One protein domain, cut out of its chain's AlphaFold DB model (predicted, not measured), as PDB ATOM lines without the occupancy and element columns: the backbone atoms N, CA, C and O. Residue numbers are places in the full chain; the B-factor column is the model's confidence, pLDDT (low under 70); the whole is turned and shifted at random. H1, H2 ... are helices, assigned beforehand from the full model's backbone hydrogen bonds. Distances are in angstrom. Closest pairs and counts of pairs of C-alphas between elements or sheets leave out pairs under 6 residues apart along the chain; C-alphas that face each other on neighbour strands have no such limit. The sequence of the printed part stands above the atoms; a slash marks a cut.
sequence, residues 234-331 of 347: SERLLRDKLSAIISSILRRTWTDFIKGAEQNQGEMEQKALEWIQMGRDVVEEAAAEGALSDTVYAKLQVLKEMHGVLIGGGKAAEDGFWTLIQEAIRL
ATOM      1  N   SER A 234      47.662  48.507 -19.435       83.00
ATOM      2  CA  SER A 234      48.775  48.560 -18.486       83.00
ATOM      3  C   SER A 234      48.404  48.016 -17.103       83.00
ATOM      4  O   SER A 234      49.198  47.301 -16.494       83.00
ATOM      5  N   GLU A 235      47.195  48.301 -16.613       85.44
ATOM      6  CA  GLU A 235      46.706  47.778 -15.330       85.44
ATOM      7  C   GLU A 235      46.501  46.264 -15.366       85.44
ATOM      8  O   GLU A 235      46.814  45.585 -14.391       85.44
ATOM      9  N   ARG A 236      46.027  45.718 -16.493       86.00
ATOM     10  CA  ARG A 236      45.871  44.261 -16.657       86.00
ATOM     11  C   ARG A 236      47.218  43.552 -16.576       86.00
ATOM     12  O   ARG A 236      47.375  42.653 -15.762       86.00
ATOM     13  N   LEU A 237      48.215  44.044 -17.314       83.44
ATOM     14  CA  LEU A 237      49.576  43.498 -17.271       83.44
ATOM     15  C   LEU A 237      50.181  43.550 -15.863       83.44
ATOM     16  O   LEU A 237      50.881  42.626 -15.453       83.44
ATOM     17  N   LEU A 238      49.926  44.625 -15.114       86.94
ATOM     18  CA  LEU A 238      50.386  44.736 -13.733       86.94
ATOM     19  C   LEU A 238      49.684  43.720 -12.820       86.94
ATOM     20  O   LEU A 238      50.355  43.076 -12.012       86.94
ATOM     21  N   ARG A 239      48.364  43.546 -12.965       90.94
ATOM     22  CA  ARG A 239      47.587  42.540 -12.222       90.94
ATOM     23  C   ARG A 239      48.076  41.129 -12.516       90.94
ATOM     24  O   ARG A 239      48.295  40.374 -11.574       90.94
ATOM     25  N   ASP A 240      48.330  40.807 -13.779       89.06
ATOM     26  CA  ASP A 240      48.821  39.491 -14.192       89.06
ATOM     27  C   ASP A 240      50.211  39.214 -13.608       89.06
ATOM     28  O   ASP A 240      50.446  38.161 -13.012       89.06
ATOM     29  N   LYS A 241      51.124  40.193 -13.679       88.94
ATOM     30  CA  LYS A 241      52.462  40.087 -13.075       88.94
ATOM     31  C   LYS A 241      52.400  39.894 -11.563       88.94
ATOM     32  O   LYS A 241      53.109  39.046 -11.026       88.94
ATOM     33  N   LEU A 242      51.565  40.661 -10.864       91.00
ATOM     34  CA  LEU A 242      51.441  40.547  -9.411       91.00
ATOM     35  C   LEU A 242      50.739  39.248  -8.996       91.00
ATOM     36  O   LEU A 242      51.171  38.619  -8.034       91.00
ATOM     37  N   SER A 243      49.745  38.789  -9.756       92.75
ATOM     38  CA  SER A 243      49.121  37.474  -9.568       92.75
ATOM     39  C   SER A 243      50.135  36.335  -9.740       92.75
ATOM     40  O   SER A 243      50.204  35.425  -8.907       92.75
ATOM     41  N   ALA A 244      51.010  36.423 -10.747       89.94
ATOM     42  CA  ALA A 244      52.103  35.470 -10.944       89.94
ATOM     43  C   ALA A 244      53.098  35.476  -9.770       89.94
ATOM     44  O   ALA A 244      53.510  34.412  -9.301       89.94
ATOM     45  N   ILE A 245      53.435  36.657  -9.238       91.56
ATOM     46  CA  ILE A 245      54.299  36.797  -8.054       91.56
ATOM     47  C   ILE A 245      53.639  36.167  -6.819       91.56
ATOM     48  O   ILE A 245      54.277  35.358  -6.145       91.56
ATOM     49  N   ILE A 246      52.365  36.468  -6.544       95.81
ATOM     50  CA  ILE A 246      51.606  35.878  -5.425       95.81
ATOM     51  C   ILE A 246      51.597  34.351  -5.547       95.81
ATOM     52  O   ILE A 246      51.940  33.647  -4.598       95.81
ATOM     53  N   SER A 247      51.302  33.838  -6.741       94.75
ATOM     54  CA  SER A 247      51.294  32.403  -7.037       94.75
ATOM     55  C   SER A 247      52.660  31.745  -6.827       94.75
ATOM     56  O   SER A 247      52.740  30.604  -6.369       94.75
ATOM     57  N   SER A 248      53.749  32.441  -7.161       90.75
ATOM     58  CA  SER A 248      55.113  31.960  -6.928       90.75
ATOM     59  C   SER A 248      55.452  31.915  -5.436       90.75
ATOM     60  O   SER A 248      56.072  30.950  -4.984       90.75
ATOM     61  N   ILE A 249      55.048  32.926  -4.663       94.44
ATOM     62  CA  ILE A 249      55.301  32.977  -3.216       94.44
ATOM     63  C   ILE A 249      54.472  31.914  -2.488       94.44
ATOM     64  O   ILE A 249      55.003  31.245  -1.599       94.44
ATOM     65  N   LEU A 250      53.210  31.708  -2.882       96.38
ATOM     66  CA  LEU A 250      52.360  30.640  -2.347       96.38
ATOM     67  C   LEU A 250      53.005  29.269  -2.553       96.38
ATOM     68  O   LEU A 250      53.145  28.516  -1.594       96.38
ATOM     69  N   ARG A 251      53.488  28.979  -3.765       93.88
ATOM     70  CA  ARG A 251      54.176  27.715  -4.076       93.88
ATOM     71  C   ARG A 251      55.438  27.501  -3.253       93.88
ATOM     72  O   ARG A 251      55.648  26.415  -2.718       93.88
ATOM     73  N   ARG A 252      56.266  28.538  -3.112       91.75
ATOM     74  CA  ARG A 252      57.459  28.468  -2.261       91.75
ATOM     75  C   ARG A 252      57.086  28.212  -0.802       91.75
ATOM     76  O   ARG A 252      57.687  27.365  -0.159       91.75
ATOM     77  N   THR A 253      56.062  28.903  -0.305       95.44
ATOM     78  CA  THR A 253      55.592  28.758   1.079       95.44
ATOM     79  C   THR A 253      55.006  27.368   1.332       95.44
ATOM     80  O   THR A 253      55.285  26.784   2.373       95.44
ATOM     81  N   TRP A 254      54.262  26.812   0.372       95.06
ATOM     82  CA  TRP A 254      53.793  25.425   0.401       95.06
ATOM     83  C   TRP A 254      54.964  24.434   0.441       95.06
ATOM     84  O   TRP A 254      54.995  23.569   1.307       95.06
ATOM     85  N   THR A 255      55.964  24.614  -0.429       92.75
ATOM     86  CA  THR A 255      57.175  23.769  -0.475       92.75
ATOM     87  C   THR A 255      57.928  23.792   0.859       92.75
ATOM     88  O   THR A 255      58.294  22.750   1.395       92.75
ATOM     89  N   ASP A 256      58.107  24.979   1.442       92.44
ATOM     90  CA  ASP A 256      58.726  25.131   2.760       92.44
ATOM     91  C   ASP A 256      57.886  24.458   3.864       92.44
ATOM     92  O   ASP A 256      58.444  23.889   4.801       92.44
ATOM     93  N   PHE A 257      56.552  24.507   3.758       94.38
ATOM     94  CA  PHE A 257      55.618  23.946   4.737       94.38
ATOM     95  C   PHE A 257      55.586  22.411   4.743       94.38
ATOM     96  O   PHE A 257      55.466  21.804   5.809       94.38
ATOM     97  N   ILE A 258      55.718  21.776   3.577       94.62
ATOM     98  CA  ILE A 258      55.762  20.309   3.452       94.62
ATOM     99  C   ILE A 258      57.159  19.723   3.654       94.62
ATOM    100  O   ILE A 258      57.316  18.501   3.633       94.62
ATOM    101  N   LYS A 259      58.182  20.564   3.826       92.06
ATOM    102  CA  LYS A 259      59.567  20.119   3.960       92.06
ATOM    103  C   LYS A 259      59.688  19.098   5.096       92.06
ATOM    104  O   LYS A 259      59.413  19.402   6.254       92.06
ATOM    105  N   GLY A 260      60.115  17.884   4.752       89.88
ATOM    106  CA  GLY A 260      60.216  16.744   5.676       89.88
ATOM    107  C   GLY A 260      59.093  15.707   5.557       89.88
ATOM    108  O   GLY A 260      59.329  14.562   5.920       89.88
ATOM    109  N   ALA A 261      57.938  16.058   4.981       89.88
ATOM    110  CA  ALA A 261      56.830  15.137   4.697       89.88
ATOM    111  C   ALA A 261      56.879  14.544   3.270       89.88
ATOM    112  O   ALA A 261      56.068  13.693   2.916       89.88
ATOM    113  N   GLU A 262      57.839  14.970   2.440       88.88
ATOM    114  CA  GLU A 262      57.947  14.611   1.013       88.88
ATOM    115  C   GLU A 262      58.071  13.099   0.754       88.88
ATOM    116  O   GLU A 262      57.701  12.617  -0.313       88.88
ATOM    117  N   GLN A 263      58.592  12.335   1.719       86.00
ATOM    118  CA  GLN A 263      58.839  10.896   1.568       86.00
ATOM    119  C   GLN A 263      57.660  10.018   2.010       86.00
ATOM    120  O   GLN A 263      57.663   8.817   1.734       86.00
ATOM    121  N   ASN A 264      56.665  10.586   2.698       92.44
ATOM    122  CA  ASN A 264      55.535   9.844   3.244       92.44
ATOM    123  C   ASN A 264      54.221  10.429   2.720       92.44
ATOM    124  O   ASN A 264      53.775  11.485   3.164       92.44
ATOM    125  N   GLN A 265      53.571   9.704   1.807       89.19
ATOM    126  CA  GLN A 265      52.317  10.139   1.188       89.19
ATOM    127  C   GLN A 265      51.244  10.502   2.230       89.19
ATOM    128  O   GLN A 265      50.572  11.516   2.074       89.19
ATOM    129  N   GLY A 266      51.123   9.741   3.323       92.25
ATOM    130  CA  GLY A 266      50.141  10.040   4.370       92.25
ATOM    131  C   GLY A 266      50.428  11.351   5.113       92.25
ATOM    132  O   GLY A 266      49.504  12.092   5.443       92.25
ATOM    133  N   GLU A 267      51.705  11.679   5.337       93.44
ATOM    134  CA  GLU A 267      52.094  12.963   5.940       93.44
ATOM    135  C   GLU A 267      51.878  14.125   4.966       93.44
ATOM    136  O   GLU A 267      51.455  15.204   5.382       93.44
ATOM    137  N   MET A 268      52.109  13.905   3.669       91.12
ATOM    138  CA  MET A 268      51.842  14.899   2.630       91.12
ATOM    139  C   MET A 268      50.345  15.220   2.529       91.12
ATOM    140  O   MET A 268      49.972  16.390   2.456       91.12
ATOM    141  N   GLU A 269      49.484  14.202   2.580       93.06
ATOM    142  CA  GLU A 269      48.026  14.369   2.605       93.06
ATOM    143  C   GLU A 269      47.577  15.134   3.857       93.06
ATOM    144  O   GLU A 269      46.800  16.087   3.754       93.06
ATOM    145  N   GLN A 270      48.118  14.795   5.032       94.75
ATOM    146  CA  GLN A 270      47.843  15.538   6.262       94.75
ATOM    147  C   GLN A 270      48.268  17.010   6.137       94.75
ATOM    148  O   GLN A 270      47.500  17.906   6.489       94.75
ATOM    149  N   LYS A 271      49.459  17.279   5.592       94.75
ATOM    150  CA  LYS A 271      49.940  18.646   5.363       94.75
ATOM    151  C   LYS A 271      49.077  19.402   4.357       94.75
ATOM    152  O   LYS A 271      48.807  20.581   4.561       94.75
ATOM    153  N   ALA A 272      48.589  18.745   3.308       94.56
ATOM    154  CA  ALA A 272      47.667  19.365   2.360       94.56
ATOM    155  C   ALA A 272      46.366  19.798   3.047       94.56
ATOM    156  O   ALA A 272      45.906  20.919   2.835       94.56
ATOM    157  N   LEU A 273      45.810  18.960   3.925       95.06
ATOM    158  CA  LEU A 273      44.624  19.311   4.710       95.06
ATOM    159  C   LEU A 273      44.895  20.468   5.681       95.06
ATOM    160  O   LEU A 273      44.092  21.397   5.744       95.06
ATOM    161  N   GLU A 274      46.031  20.453   6.386       94.69
ATOM    162  CA  GLU A 274      46.452  21.559   7.259       94.69
ATOM    163  C   GLU A 274      46.582  22.877   6.473       94.69
ATOM    164  O   GLU A 274      46.124  23.922   6.932       94.69
ATOM    165  N   TRP A 275      47.142  22.837   5.262       95.69
ATOM    166  CA  TRP A 275      47.265  24.004   4.385       95.69
ATOM    167  C   TRP A 275      45.915  24.545   3.916       95.69
ATOM    168  O   TRP A 275      45.681  25.752   3.973       95.69
ATOM    169  N   ILE A 276      45.011  23.662   3.487       96.06
ATOM    170  CA  ILE A 276      43.646  24.034   3.094       96.06
ATOM    171  C   ILE A 276      42.891  24.645   4.281       96.06
ATOM    172  O   ILE A 276      42.198  25.645   4.101       96.06
ATOM    173  N   GLN A 277      43.051  24.095   5.488       94.81
ATOM    174  CA  GLN A 277      42.433  24.648   6.690       94.81
ATOM    175  C   GLN A 277      42.982  26.045   7.011       94.81
ATOM    176  O   GLN A 277      42.194  26.976   7.134       94.81
ATOM    177  N   MET A 278      44.309  26.227   7.029       94.94
ATOM    178  CA  MET A 278      44.922  27.547   7.236       94.94
ATOM    179  C   MET A 278      44.459  28.562   6.189       94.94
ATOM    180  O   MET A 278      44.161  29.707   6.517       94.94
ATOM    181  N   GLY A 279      44.369  28.148   4.923       95.12
ATOM    182  CA  GLY A 279      43.859  28.998   3.856       95.12
ATOM    183  C   GLY A 279      42.415  29.440   4.090       95.12
ATOM    184  O   GLY A 279      42.085  30.595   3.829       95.12
ATOM    185  N   ARG A 280      41.564  28.542   4.604       94.94
ATOM    186  CA  ARG A 280      40.167  28.851   4.921       94.94
ATOM    187  C   ARG A 280      40.096  29.834   6.077       94.94
ATOM    188  O   ARG A 280      39.405  30.837   5.955       94.94
ATOM    189  N   ASP A 281      40.850  29.579   7.140       94.38
ATOM    190  CA  ASP A 281      40.889  30.436   8.324       94.38
ATOM    191  C   ASP A 281      41.331  31.864   7.955       94.38
ATOM    192  O   ASP A 281      40.703  32.835   8.373       94.38
ATOM    193  N   VAL A 282      42.332  32.001   7.073       95.06
ATOM    194  CA  VAL A 282      42.787  33.296   6.533       95.06
ATOM    195  C   VAL A 282      41.697  33.992   5.715       95.06
ATOM    196  O   VAL A 282      41.491  35.201   5.847       95.06
ATOM    197  N   VAL A 283      40.982  33.260   4.855       93.06
ATOM    198  CA  VAL A 283      39.890  33.829   4.046       93.06
ATOM    199  C   VAL A 283      38.726  34.277   4.936       93.06
ATOM    200  O   VAL A 283      38.250  35.397   4.761       93.06
ATOM    201  N   GLU A 284      38.343  33.465   5.922       93.19
ATOM    202  CA  GLU A 284      37.240  33.715   6.862       93.19
ATOM    203  C   GLU A 284      37.603  34.666   8.018       93.19
ATOM    204  O   GLU A 284      36.728  35.034   8.800       93.19
ATOM    205  N   GLU A 285      38.870  35.085   8.121       88.00
ATOM    206  CA  GLU A 285      39.403  35.920   9.213       88.00
ATOM    207  C   GLU A 285      39.235  35.286  10.603       88.00
ATOM    208  O   GLU A 285      39.070  35.970  11.617       88.00
ATOM    209  N   ALA A 286      39.297  33.956  10.667       82.56
ATOM    210  CA  ALA A 286      39.310  33.229  11.924       82.56
ATOM    211  C   ALA A 286      40.652  33.440  12.652       82.56
ATOM    212  O   ALA A 286      41.700  33.624  12.037       82.56
ATOM    213  N   ALA A 287      40.650  33.443  13.986       71.69
ATOM    214  CA  ALA A 287      41.892  33.554  14.750       71.69
ATOM    215  C   ALA A 287      42.691  32.241  14.663       71.69
ATOM    216  O   ALA A 287      42.147  31.173  14.932       71.69
ATOM    217  N   ALA A 288      43.982  32.323  14.328       68.81
ATOM    218  CA  ALA A 288      44.868  31.161  14.302       68.81
ATOM    219  C   ALA A 288      45.214  30.686  15.727       68.81
ATOM    220  O   ALA A 288      45.612  31.484  16.576       68.81
ATOM    221  N   GLU A 289      45.120  29.378  15.983       59.56
ATOM    222  CA  GLU A 289      45.571  28.744  17.229       59.56
ATOM    223  C   GLU A 289      46.839  27.894  16.967       59.56
ATOM    224  O   GLU A 289      46.738  26.714  16.644       59.56
ATOM    225  N   GLY A 290      48.054  28.460  17.105       60.69
ATOM    226  CA  GLY A 290      49.305  27.668  17.141       60.69
ATOM    227  C   GLY A 290      50.602  28.367  16.683       60.69
ATOM    228  O   GLY A 290      50.625  29.060  15.680       60.69
ATOM    229  N   ALA A 291      51.731  28.099  17.359       58.28
ATOM    230  CA  ALA A 291      52.986  28.863  17.205       58.28
ATOM    231  C   ALA A 291      53.804  28.627  15.909       58.28
ATOM    232  O   ALA A 291      54.502  29.524  15.444       58.28
ATOM    233  N   LEU A 292      53.782  27.420  15.324       57.06
ATOM    234  CA  LEU A 292      54.489  27.124  14.058       57.06
ATOM    235  C   LEU A 292      53.655  27.522  12.831       57.06
ATOM    236  O   LEU A 292      54.212  27.913  11.804       57.06
ATOM    237  N   SER A 293      52.328  27.479  12.961       65.44
ATOM    238  CA  SER A 293      51.387  28.017  11.977       65.44
ATOM    239  C   SER A 293      51.496  29.532  11.847       65.44
ATOM    240  O   SER A 293      51.273  30.034  10.756       65.44
ATOM    241  N   ASP A 294      51.934  30.253  12.884       81.81
ATOM    242  CA  ASP A 294      51.959  31.722  12.887       81.81
ATOM    243  C   ASP A 294      52.741  32.329  11.715       81.81
ATOM    244  O   ASP A 294      52.310  33.318  11.124       81.81
ATOM    245  N   THR A 295      53.870  31.732  11.315       90.12
ATOM    246  CA  THR A 295      54.675  32.284  10.207       90.12
ATOM    247  C   THR A 295      54.028  32.037   8.843       90.12
ATOM    248  O   THR A 295      54.030  32.924   7.988       90.12
ATOM    249  N   VAL A 296      53.478  30.839   8.616       93.19
ATOM    250  CA  VAL A 296      52.785  30.507   7.358       93.19
ATOM    251  C   VAL A 296      51.480  31.288   7.262       93.19
ATOM    252  O   VAL A 296      51.200  31.883   6.226       93.19
ATOM    253  N   TYR A 297      50.744  31.370   8.365       93.62
ATOM    254  CA  TYR A 297      49.513  32.134   8.493       93.62
ATOM    255  C   TYR A 297      49.739  33.620   8.206       93.62
ATOM    256  O   TYR A 297      49.055  34.192   7.363       93.62
ATOM    257  N   ALA A 298      50.763  34.233   8.811       93.94
ATOM    258  CA  ALA A 298      51.116  35.625   8.540       93.94
ATOM    259  C   ALA A 298      51.459  35.862   7.060       93.94
ATOM    260  O   ALA A 298      51.040  36.864   6.482       93.94
ATOM    261  N   LYS A 299      52.177  34.932   6.413       95.94
ATOM    262  CA  LYS A 299      52.456  35.017   4.969       95.94
ATOM    263  C   LYS A 299      51.177  34.920   4.137       95.94
ATOM    264  O   LYS A 299      50.997  35.724   3.228       95.94
ATOM    265  N   LEU A 300      50.297  33.966   4.439       96.38
ATOM    266  CA  LEU A 300      49.017  33.808   3.745       96.38
ATOM    267  C   LEU A 300      48.131  35.049   3.910       96.38
ATOM    268  O   LEU A 300      47.540  35.494   2.931       96.38
ATOM    269  N   GLN A 301      48.108  35.651   5.100       96.06
ATOM    270  CA  GLN A 301      47.381  36.890   5.377       96.06
ATOM    271  C   GLN A 301      47.887  38.055   4.512       96.06
ATOM    272  O   GLN A 301      47.096  38.718   3.845       96.06
ATOM    273  N   VAL A 302      49.208  38.261   4.442       96.62
ATOM    274  CA  VAL A 302      49.799  39.307   3.586       96.62
ATOM    275  C   VAL A 302      49.471  39.060   2.112       96.62
ATOM    276  O   VAL A 302      49.128  39.992   1.388       96.62
ATOM    277  N   LEU A 303      49.529  37.807   1.650       97.06
ATOM    278  CA  LEU A 303      49.200  37.461   0.264       97.06
ATOM    279  C   LEU A 303      47.707  37.656  -0.046       97.06
ATOM    280  O   LEU A 303      47.390  38.122  -1.142       97.06
ATOM    281  N   LYS A 304      46.806  37.379   0.912       96.75
ATOM    282  CA  LYS A 304      45.367  37.685   0.813       96.75
ATOM    283  C   LYS A 304      45.158  39.183   0.630       96.75
ATOM    284  O   LYS A 304      44.444  39.593  -0.282       96.75
ATOM    285  N   GLU A 305      45.795  39.999   1.465       96.06
ATOM    286  CA  GLU A 305      45.687  41.460   1.407       96.06
ATOM    287  C   GLU A 305      46.220  42.010   0.079       96.06
ATOM    288  O   GLU A 305      45.536  42.792  -0.582       96.06
ATOM    289  N   MET A 306      47.386  41.536  -0.371       95.94
ATOM    290  CA  MET A 306      47.944  41.893  -1.679       95.94
ATOM    291  C   MET A 306      46.989  41.531  -2.821       95.94
ATOM    292  O   MET A 306      46.751  42.353  -3.705       95.94
ATOM    293  N   HIS A 307      46.410  40.329  -2.800       95.56
ATOM    294  CA  HIS A 307      45.441  39.894  -3.804       95.56
ATOM    295  C   HIS A 307      44.149  40.729  -3.766       95.56
ATOM    296  O   HIS A 307      43.632  41.138  -4.807       95.56
ATOM    297  N   GLY A 308      43.662  41.052  -2.565       95.25
ATOM    298  CA  GLY A 308      42.505  41.917  -2.349       95.25
ATOM    299  C   GLY A 308      42.691  43.306  -2.956       95.25
ATOM    300  O   GLY A 308      41.805  43.786  -3.661       95.25
ATOM    301  N   VAL A 309      43.865  43.917  -2.769       94.00
ATOM    302  CA  VAL A 309      44.204  45.222  -3.364       94.00
ATOM    303  C   VAL A 309      44.168  45.179  -4.898       94.00
ATOM    304  O   VAL A 309      43.767  46.158  -5.524       94.00
ATOM    305  N   LEU A 310      44.529  44.051  -5.521       91.56
ATOM    306  CA  LEU A 310      44.568  43.920  -6.986       91.56
ATOM    307  C   LEU A 310      43.189  43.807  -7.630       91.56
ATOM    308  O   LEU A 310      42.966  44.377  -8.701       91.56
ATOM    309  N   ILE A 311      42.289  43.048  -7.003       91.25
ATOM    310  CA  ILE A 311      40.960  42.742  -7.555       91.25
ATOM    311  C   ILE A 311      39.895  43.750  -7.086       91.25
ATOM    312  O   ILE A 311      38.830  43.841  -7.690       91.25
ATOM    313  N   GLY A 312      40.199  44.570  -6.075       89.06
ATOM    314  CA  GLY A 312      39.260  45.544  -5.509       89.06
ATOM    315  C   GLY A 312      38.455  45.001  -4.325       89.06
ATOM    316  O   GLY A 312      37.388  45.523  -4.012       89.06
ATOM    317  N   GLY A 313      38.977  43.972  -3.653       90.62
ATOM    318  CA  GLY A 313      38.378  43.352  -2.475       90.62
ATOM    319  C   GLY A 313      37.066  42.610  -2.745       90.62
ATOM    320  O   GLY A 313      36.678  42.336  -3.882       90.62
ATOM    321  N   GLY A 314      36.381  42.260  -1.656       91.88
ATOM    322  CA  GLY A 314      35.102  41.557  -1.684       91.88
ATOM    323  C   GLY A 314      35.204  40.076  -2.054       91.88
ATOM    324  O   GLY A 314      36.282  39.511  -2.231       91.88
ATOM    325  N   LYS A 315      34.034  39.449  -2.205       91.88
ATOM    326  CA  LYS A 315      33.912  37.993  -2.345       91.88
ATOM    327  C   LYS A 315      34.646  37.422  -3.565       91.88
ATOM    328  O   LYS A 315      35.241  36.359  -3.481       91.88
ATOM    329  N   ALA A 316      34.662  38.141  -4.688       89.75
ATOM    330  CA  ALA A 316      35.382  37.690  -5.883       89.75
ATOM    331  C   ALA A 316      36.906  37.625  -5.660       89.75
ATOM    332  O   ALA A 316      37.571  36.741  -6.199       89.75
ATOM    333  N   ALA A 317      37.460  38.535  -4.852       91.75
ATOM    334  CA  ALA A 317      38.872  38.507  -4.488       91.75
ATOM    335  C   ALA A 317      39.184  37.360  -3.513       91.75
ATOM    336  O   ALA A 317      40.239  36.740  -3.628       91.75
ATOM    337  N   GLU A 318      38.266  37.059  -2.591       95.06
ATOM    338  CA  GLU A 318      38.362  35.920  -1.669       95.06
ATOM    339  C   GLU A 318      38.312  34.582  -2.422       95.06
ATOM    340  O   GLU A 318      39.203  33.753  -2.251       95.06
ATOM    341  N   ASP A 319      37.336  34.409  -3.318       94.81
ATOM    342  CA  ASP A 319      37.177  33.206  -4.146       94.81
ATOM    343  C   ASP A 319      38.396  33.000  -5.072       94.81
ATOM    344  O   ASP A 319      38.897  31.881  -5.242       94.81
ATOM    345  N   GLY A 320      38.923  34.090  -5.644       94.19
ATOM    346  CA  GLY A 320      40.143  34.062  -6.452       94.19
ATOM    347  C   GLY A 320      41.374  33.664  -5.636       94.19
ATOM    348  O   GLY A 320      42.130  32.787  -6.049       94.19
ATOM    349  N   PHE A 321      41.543  34.234  -4.439       96.62
ATOM    350  CA  PHE A 321      42.660  33.887  -3.561       96.62
ATOM    351  C   PHE A 321      42.585  32.430  -3.094       96.62
ATOM    352  O   PHE A 321      43.589  31.718  -3.106       96.62
ATOM    353  N   TRP A 322      41.385  31.954  -2.758       96.94
ATOM    354  CA  TRP A 322      41.143  30.558  -2.407       96.94
ATOM    355  C   TRP A 322      41.545  29.598  -3.533       96.94
ATOM    356  O   TRP A 322      42.168  28.565  -3.284       96.94
ATOM    357  N   THR A 323      41.260  29.967  -4.784       95.94
ATOM    358  CA  THR A 323      41.680  29.191  -5.958       95.94
ATOM    359  C   THR A 323      43.207  29.095  -6.040       95.94
ATOM    360  O   THR A 323      43.736  27.998  -6.212       95.94
ATOM    361  N   LEU A 324      43.930  30.197  -5.810       95.94
ATOM    362  CA  LEU A 324      45.400  30.203  -5.793       95.94
ATOM    363  C   LEU A 324      45.987  29.311  -4.685       95.94
ATOM    364  O   LEU A 324      46.997  28.637  -4.899       95.94
ATOM    365  N   ILE A 325      45.351  29.268  -3.509       96.50
ATOM    366  CA  ILE A 325      45.746  28.375  -2.405       96.50
ATOM    367  C   ILE A 325      45.623  26.905  -2.820       96.50
ATOM    368  O   ILE A 325      46.524  26.116  -2.529       96.50
ATOM    369  N   GLN A 326      44.536  26.534  -3.502       95.00
ATOM    370  CA  GLN A 326      44.336  25.169  -4.002       95.00
ATOM    371  C   GLN A 326      45.322  24.818  -5.123       95.00
ATOM    372  O   GLN A 326      45.858  23.709  -5.163       95.00
ATOM    373  N   GLU A 327      45.583  25.760  -6.029       94.56
ATOM    374  CA  GLU A 327      46.538  25.577  -7.125       94.56
ATOM    375  C   GLU A 327      47.967  25.347  -6.635       94.56
ATOM    376  O   GLU A 327      48.698  24.565  -7.247       94.56
ATOM    377  N   ALA A 328      48.354  25.951  -5.507       94.38
ATOM    378  CA  ALA A 328      49.667  25.734  -4.905       94.38
ATOM    379  C   ALA A 328      49.935  24.256  -4.557       94.38
ATOM    380  O   ALA A 328      51.085  23.830  -4.631       94.38
ATOM    381  N   ILE A 329      48.890  23.477  -4.238       93.31
ATOM    382  CA  ILE A 329      48.979  22.036  -3.939       93.31
ATOM    383  C   ILE A 329      48.932  21.192  -5.221       93.31
ATOM    384  O   ILE A 329      49.593  20.161  -5.315       93.31
ATOM    385  N   ARG A 330      48.113  21.601  -6.203       86.75
ATOM    386  CA  ARG A 330      47.859  20.825  -7.433       86.75
ATOM    387  C   ARG A 330      49.040  20.805  -8.389       86.75
ATOM    388  O   ARG A 330      49.170  19.872  -9.179       86.75
ATOM    389  N   LEU A 331      49.852  21.855  -8.379       71.38
ATOM    390  CA  LEU A 331      50.986  21.943  -9.279       71.38
ATOM    391  C   LEU A 331      52.092  21.023  -8.761       71.38
ATOM    392  O   LEU A 331      52.516  21.188  -7.616       71.38
TER     393      LEU A 331
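What this domain is: This is residues 234 to 331 of the 347 residues of an uncharacterized protein of Naematelia encephala (UniProt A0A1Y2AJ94). Two pairs of helices pack crosswise: H1 and H3, side by side and opposite ways, cover H2 and H4, also side by side and opposite ways. The printed part has 98 residues with four named helices, H1 to H4 in order, and no named strand: all helix. It is compact, radius of gyration of the C-alphas 13.7 A, spanning 45 by 27 by 19 A.

Where its parts are: Find C-alpha 234 at (48.775, 48.560, -18.486); H1 runs 36.4 A to residue 258. H2 is residues 265 to 284, 28.6 A; H3 is 293 to 311. H4, 314 to 330, ends at C-alpha 330, (47.859, 20.825, -7.433).

How they stand to each other: H1 and H3 touch at a shallow tilt of 13 degrees; their closest C-alphas, Arg 239 and Leu 310, are 6.2 A apart. H2 and H4 touch at a shallow 11 degrees, closest C-alphas Val 283 and Glu 318, 6.3 A. H1, with residues 247 to 254 alone, touches H4, with 324 to 329 alone, at a steep 48 degrees; closest C-alphas Arg 251 and Ala 328, 5.0 A. The packing is mostly crossed, only just: 2 of 6 touching pairs are shallow. Every O i to N i+4 pair is within hydrogen-bond range in H1, H2 and H3; in H4, 12 of 13.

The domain as a whole: The C-alphas farthest apart, Ser 234 and Asn 264, are 44.9 A apart. The printed part has no cut and no long link. Residues 288 to 293 have pLDDT under 70.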